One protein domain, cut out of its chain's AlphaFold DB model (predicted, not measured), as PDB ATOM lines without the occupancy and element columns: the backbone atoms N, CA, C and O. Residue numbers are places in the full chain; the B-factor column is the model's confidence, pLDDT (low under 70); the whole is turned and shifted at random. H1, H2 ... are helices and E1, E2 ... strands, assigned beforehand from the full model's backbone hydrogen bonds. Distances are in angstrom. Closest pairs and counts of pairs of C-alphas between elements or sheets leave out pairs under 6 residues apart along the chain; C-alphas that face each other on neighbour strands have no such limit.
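AT A GLANCE: This is residues 9 to 88 and 95 to 116 of the 133 residues of an uncharacterized protein of Rhizobium meliloti (strain 1021) (UniProt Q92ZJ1). A short helix, H1, sits in the middle between two small two-stranded sheets: the hairpin E1-E2 near one end of the domain, and E3-E4 towards the other. H2 crosses H1 and H3 folds back from H2, while the short H4 meets the beginning of H3. The 102 printed residues hold H1 E1 E2 E3 H2 H3 E4 H4 in chain order, both sheets antiparallel, in the mixed class of helices and strands. The whole is compact, with a radius of gyration of the C-alphas of 13.1 A and spans of 41 by 31 by 22 A.

IN THESE COORDINATES: E1 is residues 32 to 36, 13.3 A long, and E2 residues 39 to 43, 12.9 A. H1, residues 21 to 30, begins at C-alpha 21 (419.701, 586.415, 392.727). E3 is residues 52 to 55 and E4 98 to 101. H2 is residues 56 to 66, 15.2 A; H3, residues 73 to 85, 18.6 A; H4, residues 109 to 114, ends at C-alpha 114 (409.225, 585.538, 379.703).

HOW THE PARTS SIT: In the hairpin E1 and E2, N 34 and O 41 are 2.9 A apart, within hydrogen-bond range. The closest C-alphas of H1 and E2, Leu 27 and Pro 42, are 7.2 A apart; those of H1 and E3, Asn 29 and Ile 52, 6.1 A. Between E3 and E4, N 99 and O 54 are within range at 2.8 A. H1 and H2 touch, closest at the C-alphas of Leu 22 and Ala 62, 4.6 A, at a steep tilt of 49 degrees, opposite ways. H2 and H3 form a helical hairpin, closest at the C-alphas of Ser 66 and Asn 75, 7.4 A. H3 and H4 only just touch, with 3 pairs of C-alphas within 8 A, the closest Leu 74 and Val 111, 7.2 A. Every O i to N i+4 pair is within hydrogen-bond range in H1 and H2, against 8 of 9 in H3 and 1 of 2 in H4.

THE WHOLE: The farthest C-alphas, Glu 37 and Ala 88, are 42.9 A apart. Residues 89 to 94 are not printed; the gap is 15.0 A. No link printed whole is long. Mean pLDDT of the printed part is 72.8; residues 9 to 16, 39 to 49 and 109 to 116 are among those under 70.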
ATOM      1  N   ILE A   9     402.584 575.788 386.965       53.94
ATOM      2  CA  ILE A   9     403.751 574.981 386.603       53.94
ATOM      3  C   ILE A   9     404.540 575.725 385.523       53.94
ATOM      4  O   ILE A   9     404.067 575.889 384.398       53.94
ATOM      5  N   CYS A  10     405.749 576.186 385.853       54.62
ATOM      6  CA  CYS A  10     406.668 576.714 384.843       54.62
ATOM      7  C   CYS A  10     407.223 575.565 383.991       54.62
ATOM      8  O   CYS A  10     408.045 574.769 384.452       54.62
ATOM      9  N   HIS A  11     406.801 575.506 382.729       52.97
ATOM     10  CA  HIS A  11     407.385 574.636 381.715       52.97
ATOM     11  C   HIS A  11     407.869 575.469 380.520       52.97
ATOM     12  O   HIS A  11     407.081 576.237 379.987       52.97
ATOM     13  N   PRO A  12     409.122 575.320 380.058       60.50
ATOM     14  CA  PRO A  12     410.173 574.492 380.647       60.50
ATOM     15  C   PRO A  12     410.622 575.011 382.033       60.50
ATOM     16  O   PRO A  12     410.383 576.177 382.353       60.50
ATOM     17  N   PRO A  13     411.260 574.158 382.862       65.69
ATOM     18  CA  PRO A  13     411.963 574.597 384.067       65.69
ATOM     19  C   PRO A  13     412.857 575.805 383.774       65.69
ATOM     20  O   PRO A  13     413.511 575.844 382.729       65.69
ATOM     21  N   ILE A  14     412.896 576.783 384.677       67.81
ATOM     22  CA  ILE A  14     413.702 577.985 384.462       67.81
ATOM     23  C   ILE A  14     415.164 577.619 384.749       67.81
ATOM     24  O   ILE A  14     415.461 577.235 385.882       67.81
ATOM     25  N   PRO A  15     416.100 577.722 383.787       69.75
ATOM     26  CA  PRO A  15     417.501 577.421 384.056       69.75
ATOM     27  C   PRO A  15     418.041 578.351 385.145       69.75
ATOM     28  O   PRO A  15     417.861 579.564 385.053       69.75
ATOM     29  N   LEU A  16     418.755 577.817 386.139       69.81
ATOM     30  CA  LEU A  16     419.343 578.628 387.216       69.81
ATOM     31  C   LEU A  16     420.320 579.678 386.673       69.81
ATOM     32  O   LEU A  16     420.423 580.764 387.226       69.81
ATOM     33  N   ALA A  17     420.982 579.387 385.549       72.25
ATOM     34  CA  ALA A  17     421.850 580.337 384.849       72.25
ATOM     35  C   ALA A  17     421.106 581.577 384.314       72.25
ATOM     36  O   ALA A  17     421.744 582.573 383.987       72.25
ATOM     37  N   HIS A  18     419.779 581.508 384.190       72.56
ATOM     38  CA  HIS A  18     418.924 582.599 383.720       72.56
ATOM     39  C   HIS A  18     418.116 583.252 384.848       72.56
ATOM     40  O   HIS A  18     417.373 584.189 384.568       72.56
ATOM     41  N   ILE A  19     418.237 582.762 386.086       75.38
ATOM     42  CA  ILE A  19     417.578 583.339 387.258       75.38
ATOM     43  C   ILE A  19     418.589 584.214 387.979       75.38
ATOM     44  O   ILE A  19     419.669 583.777 388.376       75.38
ATOM     45  N   THR A  20     418.226 585.470 388.167       83.25
ATOM     46  CA  THR A  20     419.046 586.407 388.919       83.25
ATOM     47  C   THR A  20     418.848 586.209 390.426       83.25
ATOM     48  O   THR A  20     417.780 585.763 390.849       83.25
ATOM     49  N   PRO A  21     419.821 586.584 391.276       86.44
ATOM     50  CA  PRO A  21     419.701 586.415 392.727       86.44
ATOM     51  C   PRO A  21     418.415 587.007 393.327       86.44
ATOM     52  O   PRO A  21     417.831 586.429 394.243       86.44
ATOM     53  N   LEU A  22     417.947 588.137 392.792       84.38
ATOM     54  CA  LEU A  22     416.686 588.763 393.190       84.38
ATOM     55  C   LEU A  22     415.457 587.923 392.831       84.38
ATOM     56  O   LEU A  22     414.543 587.793 393.642       84.38
ATOM     57  N   GLU A  23     415.440 587.339 391.637       81.00
ATOM     58  CA  GLU A  23     414.363 586.453 391.204       81.00
ATOM     59  C   GLU A  23     414.361 585.173 392.035       81.00
ATOM     60  O   GLU A  23     413.297 584.764 392.484       81.00
ATOM     61  N   THR A  24     415.531 584.594 392.333       84.69
ATOM     62  CA  THR A  24     415.641 583.461 393.263       84.69
ATOM     63  C   THR A  24     415.021 583.812 394.609       84.69
ATOM     64  O   THR A  24     414.136 583.096 395.066       84.69
ATOM     65  N   LEU A  25     415.439 584.929 395.219       87.19
ATOM     66  CA  LEU A  25     414.955 585.350 396.533       87.19
ATOM     67  C   LEU A  25     413.431 585.499 396.551       87.19
ATOM     68  O   LEU A  25     412.777 585.049 397.490       87.19
ATOM     69  N   VAL A  26     412.851 586.118 395.523       83.75
ATOM     70  CA  VAL A  26     411.400 586.309 395.456       83.75
ATOM     71  C   VAL A  26     410.673 585.004 395.164       83.75
ATOM     72  O   VAL A  26     409.719 584.688 395.871       83.75
ATOM     73  N   LEU A  27     411.122 584.209 394.192       79.75
ATOM     74  CA  LEU A  27     410.465 582.957 393.818       79.75
ATOM     75  C   LEU A  27     410.433 581.966 394.983       79.75
ATOM     76  O   LEU A  27     409.369 581.431 395.272       79.75
ATOM     77  N   THR A  28     411.534 581.799 395.724       81.75
ATOM     78  CA  THR A  28     411.583 580.865 396.862       81.75
ATOM     79  C   THR A  28     410.775 581.325 398.074       81.75
ATOM     80  O   THR A  28     410.483 580.514 398.946       81.75
ATOM     81  N   ASN A  29     410.441 582.618 398.165       83.25
ATOM     82  CA  ASN A  29     409.578 583.153 399.223       83.25
ATOM     83  C   ASN A  29     408.106 583.259 398.798       83.25
ATOM     84  O   ASN A  29     407.243 583.417 399.657       83.25
ATOM     85  N   THR A  30     407.816 583.196 397.494       76.69
ATOM     86  CA  THR A  30     406.460 583.375 396.954       76.69
ATOM     87  C   THR A  30     405.808 582.055 396.547       76.69
ATOM     88  O   THR A  30     404.587 581.915 396.627       76.69
ATOM     89  N   LEU A  31     406.605 581.099 396.072       75.44
ATOM     90  CA  LEU A  31     406.152 579.845 395.478       75.44
ATOM     91  C   LEU A  31     406.891 578.677 396.124       75.44
ATOM     92  O   LEU A  31     408.045 578.805 396.543       75.44
ATOM     93  N   GLU A  32     406.258 577.508 396.143       72.62
ATOM     94  CA  GLU A  32     406.999 576.281 396.398       72.62
ATOM     95  C   GLU A  32     407.938 576.049 395.210       72.62
ATOM     96  O   GLU A  32     407.558 576.190 394.052       72.62
ATOM     97  N   CYS A  33     409.208 575.765 395.472       70.00
ATOM     98  CA  CYS A  33     410.202 575.603 394.418       70.00
ATOM     99  C   CYS A  33     410.883 574.247 394.558       70.00
ATOM    100  O   CYS A  33     411.278 573.846 395.652       70.00
ATOM    101  N   ARG A  34     411.061 573.546 393.436       70.50
ATOM    102  CA  ARG A  34     411.895 572.347 393.349       70.50
ATOM    103  C   ARG A  34     413.052 572.614 392.403       70.50
ATOM    104  O   ARG A  34     412.837 572.982 391.253       70.50
ATOM    105  N   GLU A  35     414.269 572.401 392.874       68.94
ATOM    106  CA  GLU A  35     415.449 572.413 392.013       68.94
ATOM    107  C   GLU A  35     415.621 571.041 391.348       68.94
ATOM    108  O   GLU A  35     415.521 570.005 392.008       68.94
ATOM    109  N   ILE A  36     415.852 571.024 390.036       71.31
ATOM    110  CA  ILE A  36     416.108 569.816 389.244       71.31
ATOM    111  C   ILE A  36     417.218 570.132 388.246       71.31
ATOM    112  O   ILE A  36     417.052 571.050 387.452       71.31
ATOM    113  N   GLU A  37     418.323 569.377 388.270       68.25
ATOM    114  CA  GLU A  37     419.392 569.402 387.249       68.25
ATOM    115  C   GLU A  37     419.734 570.819 386.730       68.25
ATOM    116  O   GLU A  37     419.710 571.091 385.532       68.25
ATOM    117  N   ALA A  38     420.028 571.740 387.655       71.44
ATOM    118  CA  ALA A  38     420.341 573.150 387.386       71.44
ATOM    119  C   ALA A  38     419.184 574.018 386.846       71.44
ATOM    120  O   ALA A  38     419.418 575.050 386.211       71.44
ATOM    121  N   SER A  39     417.940 573.643 387.134       65.25
ATOM    122  CA  SER A  39     416.736 574.415 386.825       65.25
ATOM    123  C   SER A  39     415.810 574.528 388.036       65.25
ATOM    124  O   SER A  39     415.691 573.601 388.835       65.25
ATOM    125  N   LEU A  40     415.124 575.661 388.155       69.38
ATOM    126  CA  LEU A  40     414.100 575.903 389.161       69.38
ATOM    127  C   LEU A  40     412.719 575.596 388.573       69.38
ATOM    128  O   LEU A  40     412.328 576.143 387.539       69.38
ATOM    129  N   VAL A  41     411.971 574.738 389.261       69.75
ATOM    130  CA  VAL A  41     410.565 574.448 388.980       69.75
ATOM    131  C   VAL A  41     409.725 575.059 390.099       69.75
ATOM    132  O   VAL A  41     409.562 574.426 391.144       69.75
ATOM    133  N   PRO A  42     409.234 576.296 389.931       67.06
ATOM    134  CA  PRO A  42     408.227 576.848 390.822       67.06
ATOM    135  C   PRO A  42     406.873 576.154 390.598       67.06
ATOM    136  O   PRO A  42     406.490 575.874 389.459       67.06
ATOM    137  N   PHE A  43     406.174 575.882 391.694       65.25
ATOM    138  CA  PHE A  43     404.820 575.349 391.772       65.25
ATOM    139  C   PHE A  43     404.088 575.971 392.972       65.25
ATOM    140  O   PHE A  43     404.695 576.420 393.939       65.25
ATOM    141  N   THR A  44     402.767 576.073 392.907       59.38
ATOM    142  CA  THR A  44     401.946 576.449 394.067       59.38
ATOM    143  C   THR A  44     400.543 575.918 393.865       59.38
ATOM    144  O   THR A  44     399.974 576.121 392.797       59.38
ATOM    145  N   ASP A  45     399.977 575.272 394.880       53.84
ATOM    146  CA  ASP A  45     398.588 574.794 394.852       53.84
ATOM    147  C   ASP A  45     397.602 575.864 395.372       53.84
ATOM    148  O   ASP A  45     396.390 575.751 395.188       53.84
ATOM    149  N   PHE A  46     398.120 576.947 395.971       52.25
ATOM    150  CA  PHE A  46     397.342 577.980 396.673       52.25
ATOM    151  C   PHE A  46     397.471 579.392 396.066       52.25
ATOM    152  O   PHE A  46     396.978 580.360 396.646       52.25
ATOM    153  N   GLY A  47     398.108 579.526 394.898       56.91
ATOM    154  CA  GLY A  47     398.472 580.824 394.318       56.91
ATOM    155  C   GLY A  47     399.749 581.412 394.935       56.91
ATOM    156  O   GLY A  47     400.352 580.827 395.835       56.91
ATOM    157  N   ALA A  48     400.221 582.542 394.407       62.72
ATOM    158  CA  ALA A  48     401.420 583.211 394.914       62.72
ATOM    159  C   ALA A  48     401.212 583.677 396.368       62.72
ATOM    160  O   ALA A  48     400.230 584.354 396.664       62.72
ATOM    161  N   MET A  49     402.136 583.354 397.281       67.38
ATOM    162  CA  MET A  49     402.121 583.954 398.617       67.38
ATOM    163  C   MET A  49     402.422 585.451 398.506       67.38
ATOM    164  O   MET A  49     403.509 585.854 398.102       67.38
ATOM    165  N   HIS A  50     401.453 586.290 398.865       71.19
ATOM    166  CA  HIS A  50     401.608 587.741 398.895       71.19
ATOM    167  C   HIS A  50     400.865 588.354 400.100       71.19
ATOM    168  O   HIS A  50     399.703 588.004 400.336       71.19
ATOM    169  N   PRO A  51     401.495 589.288 400.843       81.25
ATOM    170  CA  PRO A  51     402.874 589.764 400.674       81.25
ATOM    171  C   PRO A  51     403.917 588.719 401.111       81.25
ATOM    172  O   PRO A  51     403.643 587.900 401.988       81.25
ATOM    173  N   ILE A  52     405.120 588.772 400.533       84.88
ATOM    174  CA  ILE A  52     406.265 587.999 401.039       84.88
ATOM    175  C   ILE A  52     407.023 588.800 402.089       84.88
ATOM    176  O   ILE A  52     407.130 590.023 401.983       84.88
ATOM    177  N   ARG A  53     407.600 588.111 403.074       87.19
ATOM    178  CA  ARG A  53     408.427 588.724 404.115       87.19
ATOM    179  C   ARG A  53     409.883 588.322 403.929       87.19
ATOM    180  O   ARG A  53     410.222 587.159 404.111       87.19
ATOM    181  N   VAL A  54     410.746 589.290 403.641       87.19
ATOM    182  CA  VAL A  54     412.188 589.065 403.426       87.19
ATOM    183  C   VAL A  54     413.028 589.998 404.288       87.19
ATOM    184  O   VAL A  54     412.556 591.049 404.729       87.19
ATOM    185  N   ARG A  55     414.285 589.636 404.556       88.12
ATOM    186  CA  ARG A  55     415.209 590.520 405.278       88.12
ATOM    187  C   ARG A  55     415.632 591.667 404.360       88.12
ATOM    188  O   ARG A  55     415.981 591.444 403.202       88.12
ATOM    189  N   LEU A  56     415.652 592.895 404.878       84.00
ATOM    190  CA  LEU A  56     415.973 594.076 404.070       84.00
ATOM    191  C   LEU A  56     417.391 594.015 403.479       84.00
ATOM    192  O   LEU A  56     417.581 594.376 402.321       84.00
ATOM    193  N   HIS A  57     418.381 593.536 404.240       85.06
ATOM    194  CA  HIS A  57     419.737 593.353 403.712       85.06
ATOM    195  C   HIS A  57     419.795 592.323 402.575       85.06
ATOM    196  O   HIS A  57     420.418 592.608 401.559       85.06
ATOM    197  N   GLU A  58     419.128 591.171 402.708       88.31
ATOM    198  CA  GLU A  58     419.090 590.135 401.660       88.31
ATOM    199  C   GLU A  58     418.463 590.683 400.380       88.31
ATOM    200  O   GLU A  58     419.003 590.490 399.295       88.31
ATOM    201  N   LEU A  59     417.372 591.443 400.513       87.25
ATOM    202  CA  LEU A  59     416.703 592.088 399.390       87.25
ATOM    203  C   LEU A  59     417.606 593.100 398.671       87.25
ATOM    204  O   LEU A  59     417.668 593.104 397.443       87.25
ATOM    205  N   ILE A  60     418.310 593.954 399.420       84.38
ATOM    206  CA  ILE A  60     419.210 594.971 398.852       84.38
ATOM    207  C   ILE A  60     420.408 594.316 398.158       84.38
ATOM    208  O   ILE A  60     420.779 594.735 397.061       84.38
ATOM    209  N   GLU A  61     421.014 593.302 398.774       88.25
ATOM    210  CA  GLU A  61     422.159 592.592 398.199       88.25
ATOM    211  C   GLU A  61     421.755 591.805 396.948       88.25
ATOM    212  O   GLU A  61     422.421 591.913 395.917       88.25
ATOM    213  N   ALA A  62     420.617 591.105 396.985       87.75
ATOM    214  CA  ALA A  62     420.077 590.412 395.821       87.75
ATOM    215  C   ALA A  62     419.751 591.394 394.683       87.75
ATOM    216  O   ALA A  62     420.113 591.152 393.535       87.75
ATOM    217  N   PHE A  63     419.155 592.549 395.002       85.56
ATOM    218  CA  PHE A  63     418.880 593.603 394.025       85.56
ATOM    219  C   PHE A  63     420.157 594.153 393.380       85.56
ATOM    220  O   PHE A  63     420.229 594.272 392.157       85.56
ATOM    221  N   ARG A  64     421.193 594.443 394.178       84.25
ATOM    222  CA  ARG A  64     422.498 594.897 393.670       84.25
ATOM    223  C   ARG A  64     423.155 593.854 392.771       84.25
ATOM    224  O   ARG A  64     423.665 594.212 391.713       84.25
ATOM    225  N   ALA A  65     423.118 592.583 393.164       86.50
ATOM    226  CA  ALA A  65     423.671 591.485 392.376       86.50
ATOM    227  C   ALA A  65     422.899 591.254 391.062       86.50
ATOM    228  O   ALA A  65     423.489 590.854 390.058       86.50
ATOM    229  N   SER A  66     421.600 591.567 391.040       82.81
ATOM    230  CA  SER A  66     420.745 591.493 389.851       82.81
ATOM    231  C   SER A  66     420.805 592.727 388.943       82.81
ATOM    232  O   SER A  66     420.284 592.666 387.832       82.81
ATOM    233  N   ALA A  67     421.463 593.819 389.351       77.50
ATOM    234  CA  ALA A  67     421.507 595.081 388.600       77.50
ATOM    235  C   ALA A  67     421.947 594.975 387.119       77.50
ATOM    236  O   ALA A  67     421.424 595.741 386.311       77.50
ATOM    237  N   PRO A  68     422.841 594.048 386.706       78.94
ATOM    238  CA  PRO A  68     423.179 593.862 385.290       78.94
ATOM    239  C   PRO A  68     422.027 593.339 384.412       78.94
ATOM    240  O   PRO A  68     422.118 593.405 383.189       78.94
ATOM    241  N   HIS A  69     420.948 592.824 385.008       70.19
ATOM    242  CA  HIS A  69     419.839 592.157 384.321       70.19
ATOM    243  C   HIS A  69     418.587 593.045 384.304       70.19
ATOM    244  O   HIS A  69     417.546 592.709 384.880       70.19
ATOM    245  N   VAL A  70     418.716 594.207 383.659       64.06
ATOM    246  CA  VAL A  70     417.693 595.269 383.618       64.06
ATOM    247  C   VAL A  70     416.436 594.908 382.822       64.06
ATOM    248  O   VAL A  70     415.412 595.553 383.010       64.06
ATOM    249  N   ASP A  71     416.490 593.867 381.986       70.81
ATOM    250  CA  ASP A  71     415.380 593.469 381.106       70.81
ATOM    251  C   ASP A  71     414.425 592.436 381.734       70.81
ATOM    252  O   ASP A  71     413.408 592.083 381.134       70.81
ATOM    253  N   SER A  72     414.711 591.942 382.946       72.56
ATOM    254  CA  SER A  72     413.777 591.056 383.650       72.56
ATOM    255  C   SER A  72     412.569 591.846 384.159       72.56
ATOM    256  O   SER A  72     412.699 592.773 384.961       72.56
ATOM    257  N   ALA A  73     411.367 591.432 383.745       74.62
ATOM    258  CA  ALA A  73     410.110 592.007 384.221       74.62
ATOM    259  C   ALA A  73     409.955 591.894 385.749       74.62
ATOM    260  O   ALA A  73     409.417 592.805 386.380       74.62
ATOM    261  N   LEU A  74     410.461 590.808 386.350       76.06
ATOM    262  CA  LEU A  74     410.446 590.612 387.798       76.06
ATOM    263  C   LEU A  74     411.423 591.573 388.487       76.06
ATOM    264  O   LEU A  74     411.039 592.242 389.448       76.06
ATOM    265  N   ASN A  75     412.631 591.747 387.942       78.06
ATOM    266  CA  ASN A  75     413.589 592.727 388.459       78.06
ATOM    267  C   ASN A  75     413.046 594.158 388.383       78.06
ATOM    268  O   ASN A  75     413.125 594.885 389.372       78.06
ATOM    269  N   ILE A  76     412.452 594.552 387.251       80.38
ATOM    270  CA  ILE A  76     411.833 595.875 387.072       80.38
ATOM    271  C   ILE A  76     410.703 596.084 388.089       80.38
ATOM    272  O   ILE A  76     410.625 597.134 388.734       80.38
ATOM    273  N   PHE A  77     409.836 595.084 388.263       82.81
ATOM    274  CA  PHE A  77     408.721 595.179 389.198       82.81
ATOM    275  C   PHE A  77     409.202 595.343 390.644       82.81
ATOM    276  O   PHE A  77     408.773 596.272 391.334       82.81
ATOM    277  N   ILE A  78     410.133 594.499 391.091       79.81
ATOM    278  CA  ILE A  78     410.668 594.552 392.456       79.81
ATOM    279  C   ILE A  78     411.451 595.849 392.684       79.81
ATOM    280  O   ILE A  78     411.324 596.445 393.754       79.81
ATOM    281  N   ALA A  79     412.191 596.347 391.684       80.31
ATOM    282  CA  ALA A  79     412.903 597.622 391.767       80.31
ATOM    283  C   ALA A  79     411.968 598.768 392.182       80.31
ATOM    284  O   ALA A  79     412.301 599.544 393.078       80.31
ATOM    285  N   SER A  80     410.767 598.835 391.591       80.62
ATOM    286  CA  SER A  80     409.768 599.859 391.932       80.62
ATOM    287  C   SER A  80     409.336 599.798 393.405       80.62
ATOM    288  O   SER A  80     409.148 600.833 394.045       80.62
ATOM    289  N   ARG A  81     409.233 598.587 393.967       79.88
ATOM    290  CA  ARG A  81     408.839 598.351 395.361       79.88
ATOM    291  C   ARG A  81     409.984 598.626 396.325       79.88
ATOM    292  O   ARG A  81     409.761 599.266 397.343       79.88
ATOM    293  N   ILE A  82     411.211 598.227 395.987       78.94
ATOM    294  CA  ILE A  82     412.408 598.555 396.774       78.94
ATOM    295  C   ILE A  82     412.579 600.071 396.864       78.94
ATOM    296  O   ILE A  82     412.805 600.582 397.954       78.94
ATOM    297  N   ILE A  83     412.421 600.801 395.755       75.06
ATOM    298  CA  ILE A  83     412.503 602.270 395.751       75.06
ATOM    299  C   ILE A  83     411.443 602.888 396.673       75.06
ATOM    300  O   ILE A  83     411.744 603.850 397.369       75.06
ATOM    301  N   ALA A  84     410.231 602.328 396.721       74.31
ATOM    302  CA  ALA A  84     409.180 602.784 397.631       74.31
ATOM    303  C   ALA A  84     409.431 602.395 399.105       74.31
ATOM    304  O   ALA A  84     408.990 603.101 400.013       74.31
ATOM    305  N   LEU A  85     410.127 601.278 399.347       71.50
ATOM    306  CA  LEU A  85     410.484 600.771 400.678       71.50
ATOM    307  C   LEU A  85     411.710 601.460 401.268       71.50
ATOM    308  O   LEU A  85     411.814 601.554 402.490       71.50
ATOM    309  N   LEU A  86     412.633 601.919 400.423       65.50
ATOM    310  CA  LEU A  86     413.700 602.832 400.794       65.50
ATOM    311  C   LEU A  86     413.023 604.159 401.123       65.50
ATOM    312  O   LEU A  86     412.549 604.847 400.220       65.50
ATOM    313  N   PRO A  87     412.943 604.571 402.396       54.56
ATOM    314  CA  PRO A  87     412.411 605.892 402.663       54.56
ATOM    315  C   PRO A  87     413.354 606.916 402.018       54.56
ATOM    316  O   PRO A  87     414.499 606.603 401.676       54.56
ATOM    317  N   ALA A  88     412.959 608.184 402.012       52.97
ATOM    318  CA  ALA A  88     413.894 609.312 401.970       52.97
ATOM    319  C   ALA A  88     414.861 609.326 403.197       52.97
ATOM    320  O   ALA A  88     415.176 610.376 403.750       52.97
ATOM    321  N   THR A  95     418.974 597.384 408.576       66.62
ATOM    322  CA  THR A  95     419.021 596.383 407.508       66.62
ATOM    323  C   THR A  95     418.778 594.968 408.043       66.62
ATOM    324  O   THR A  95     418.593 594.031 407.259       66.62
ATOM    325  N   ALA A  96     418.733 594.798 409.371       68.38
ATOM    326  CA  ALA A  96     418.265 593.585 410.021       68.38
ATOM    327  C   ALA A  96     416.736 593.554 410.186       68.38
ATOM    328  O   ALA A  96     416.215 592.535 410.630       68.38
ATOM    329  N   ALA A  97     415.993 594.596 409.810       81.44
ATOM    330  CA  ALA A  97     414.536 594.527 409.764       81.44
ATOM    331  C   ALA A  97     414.055 593.647 408.598       81.44
ATOM    332  O   ALA A  97     414.680 593.588 407.533       81.44
ATOM    333  N   SER A  98     412.926 592.968 408.794       85.56
ATOM    334  CA  SER A  98     412.191 592.341 407.694       85.56
ATOM    335  C   SER A  98     411.248 593.356 407.054       85.56
ATOM    336  O   SER A  98     410.691 594.208 407.747       85.56
ATOM    337  N   VAL A  99     411.070 593.258 405.742       85.44
ATOM    338  CA  VAL A  99     410.123 594.063 404.969       85.44
ATOM    339  C   VAL A  99     409.110 593.156 404.290       85.44
ATOM    340  O   VAL A  99     409.450 592.058 403.846       85.44
ATOM    341  N   ASP A 100     407.875 593.641 404.224       86.62
ATOM    342  CA  ASP A 100     406.804 592.981 403.494       86.62
ATOM    343  C   ASP A 100     406.768 593.569 402.077       86.62
ATOM    344  O   ASP A 100     406.658 594.785 401.896       86.62
ATOM    345  N   ILE A 101     406.919 592.712 401.069       83.44
ATOM    346  CA  ILE A 101     406.862 593.090 399.657       83.44
ATOM    347  C   ILE A 101     405.529 592.608 399.106       83.44
ATOM    348  O   ILE A 101     405.261 591.406 399.051       83.44
ATOM    349  N   ASP A 102     404.702 593.557 398.683       82.94
ATOM    350  CA  ASP A 102     403.449 593.242 398.015       82.94
ATOM    351  C   ASP A 102     403.687 592.915 396.534       82.94
ATOM    352  O   ASP A 102     404.165 593.749 395.755       82.94
ATOM    353  N   LEU A 103     403.338 591.681 396.171       79.00
ATOM    354  CA  LEU A 103     403.442 591.122 394.825       79.00
ATOM    355  C   LEU A 103     402.063 590.822 394.214       79.00
ATOM    356  O   LEU A 103     401.983 590.136 393.197       79.00
ATOM    357  N   SER A 104     400.979 591.309 394.825       77.25
ATOM    358  CA  SER A 104     399.606 591.090 394.348       77.25
ATOM    359  C   SER A 104     399.369 591.636 392.933       77.25
ATOM    360  O   SER A 104     398.656 591.026 392.142       77.25
ATOM    361  N   GLU A 105     400.015 592.754 392.589       80.62
ATOM    362  CA  GLU A 105     399.957 593.364 391.252       80.62
ATOM    363  C   GLU A 105     400.940 592.742 390.253       80.62
ATOM    364  O   GLU A 105     400.947 593.116 389.077       80.62
ATOM    365  N   PHE A 106     401.807 591.830 390.701       75.19
ATOM    366  CA  PHE A 106     402.772 591.224 389.804       75.19
ATOM    367  C   PHE A 106     402.059 590.247 388.867       75.19
ATOM    368  O   PHE A 106     401.325 589.368 389.333       75.19
ATOM    369  N   PRO A 107     402.264 590.344 387.545       72.62
ATOM    370  CA  PRO A 107     401.567 589.489 386.609       72.62
ATOM    371  C   PRO A 107     402.277 588.124 386.544       72.62
ATOM    372  O   PRO A 107     402.961 587.805 385.575       72.62
ATOM    373  N   TRP A 108     402.098 587.302 387.585       70.38
ATOM    374  CA  TRP A 108     402.688 585.962 387.751       70.38
ATOM    375  C   TRP A 108     402.638 585.058 386.507       70.38
ATOM    376  O   TRP A 108     403.649 584.408 386.225       70.38
ATOM    377  N   PRO A 109     401.555 585.056 385.696       58.59
ATOM    378  CA  PRO A 109     401.523 584.293 384.447       58.59
ATOM    379  C   PRO A 109     402.625 584.666 383.438       58.59
ATOM    380  O   PRO A 109     402.934 583.872 382.553       58.59
ATOM    381  N   PHE A 110     403.242 585.846 383.553       54.38
ATOM    382  CA  PHE A 110     404.258 586.335 382.618       54.38
ATOM    383  C   PHE A 110     405.693 585.960 382.995       54.38
ATOM    384  O   PHE A 110     406.530 585.914 382.098       54.38
ATOM    385  N   VAL A 111     406.003 585.614 384.252       56.44
ATOM    386  CA  VAL A 111     407.317 585.006 384.583       56.44
ATOM    387  C   VAL A 111     407.457 583.653 383.897       56.44
ATOM    388  O   VAL A 111     408.504 583.330 383.350       56.44
ATOM    389  N   VAL A 112     406.348 582.921 383.813       48.88
ATOM    390  CA  VAL A 112     406.230 581.651 383.095       48.88
ATOM    391  C   VAL A 112     406.423 581.838 381.573       48.88
ATOM    392  O   VAL A 112     406.956 580.960 380.901       48.88
ATOM    393  N   GLN A 113     406.030 582.990 381.006       42.19
ATOM    394  CA  GLN A 113     406.099 583.261 379.559       42.19
ATOM    395  C   GLN A 113     407.369 583.999 379.104       42.19
ATOM    396  O   GLN A 113     407.794 583.827 377.958       42.19
ATOM    397  N   GLY A 114     407.984 584.803 379.976       41.81
ATOM    398  CA  GLY A 114     409.225 585.538 379.703       41.81
ATOM    399  C   GLY A 114     410.412 584.608 379.444       41.81
ATOM    400  O   GLY A 114     411.257 584.899 378.597       41.81
ATOM    401  N   HIS A 115     410.407 583.423 380.062       46.47
ATOM    402  CA  HIS A 115     411.310 582.309 379.760       46.47
ATOM    403  C   HIS A 115     410.740 581.432 378.628       46.47
ATOM    404  O   HIS A 115     410.505 580.245 378.791       46.47
ATOM    405  N   ARG A 116     410.434 582.059 377.486       33.31
ATOM    406  CA  ARG A 116     409.968 581.493 376.202       33.31
ATOM    407  C   ARG A 116     409.738 579.962 376.165       33.31
ATOM    408  O   ARG A 116     410.660 579.197 375.883       33.31
TER     409      ARG A 116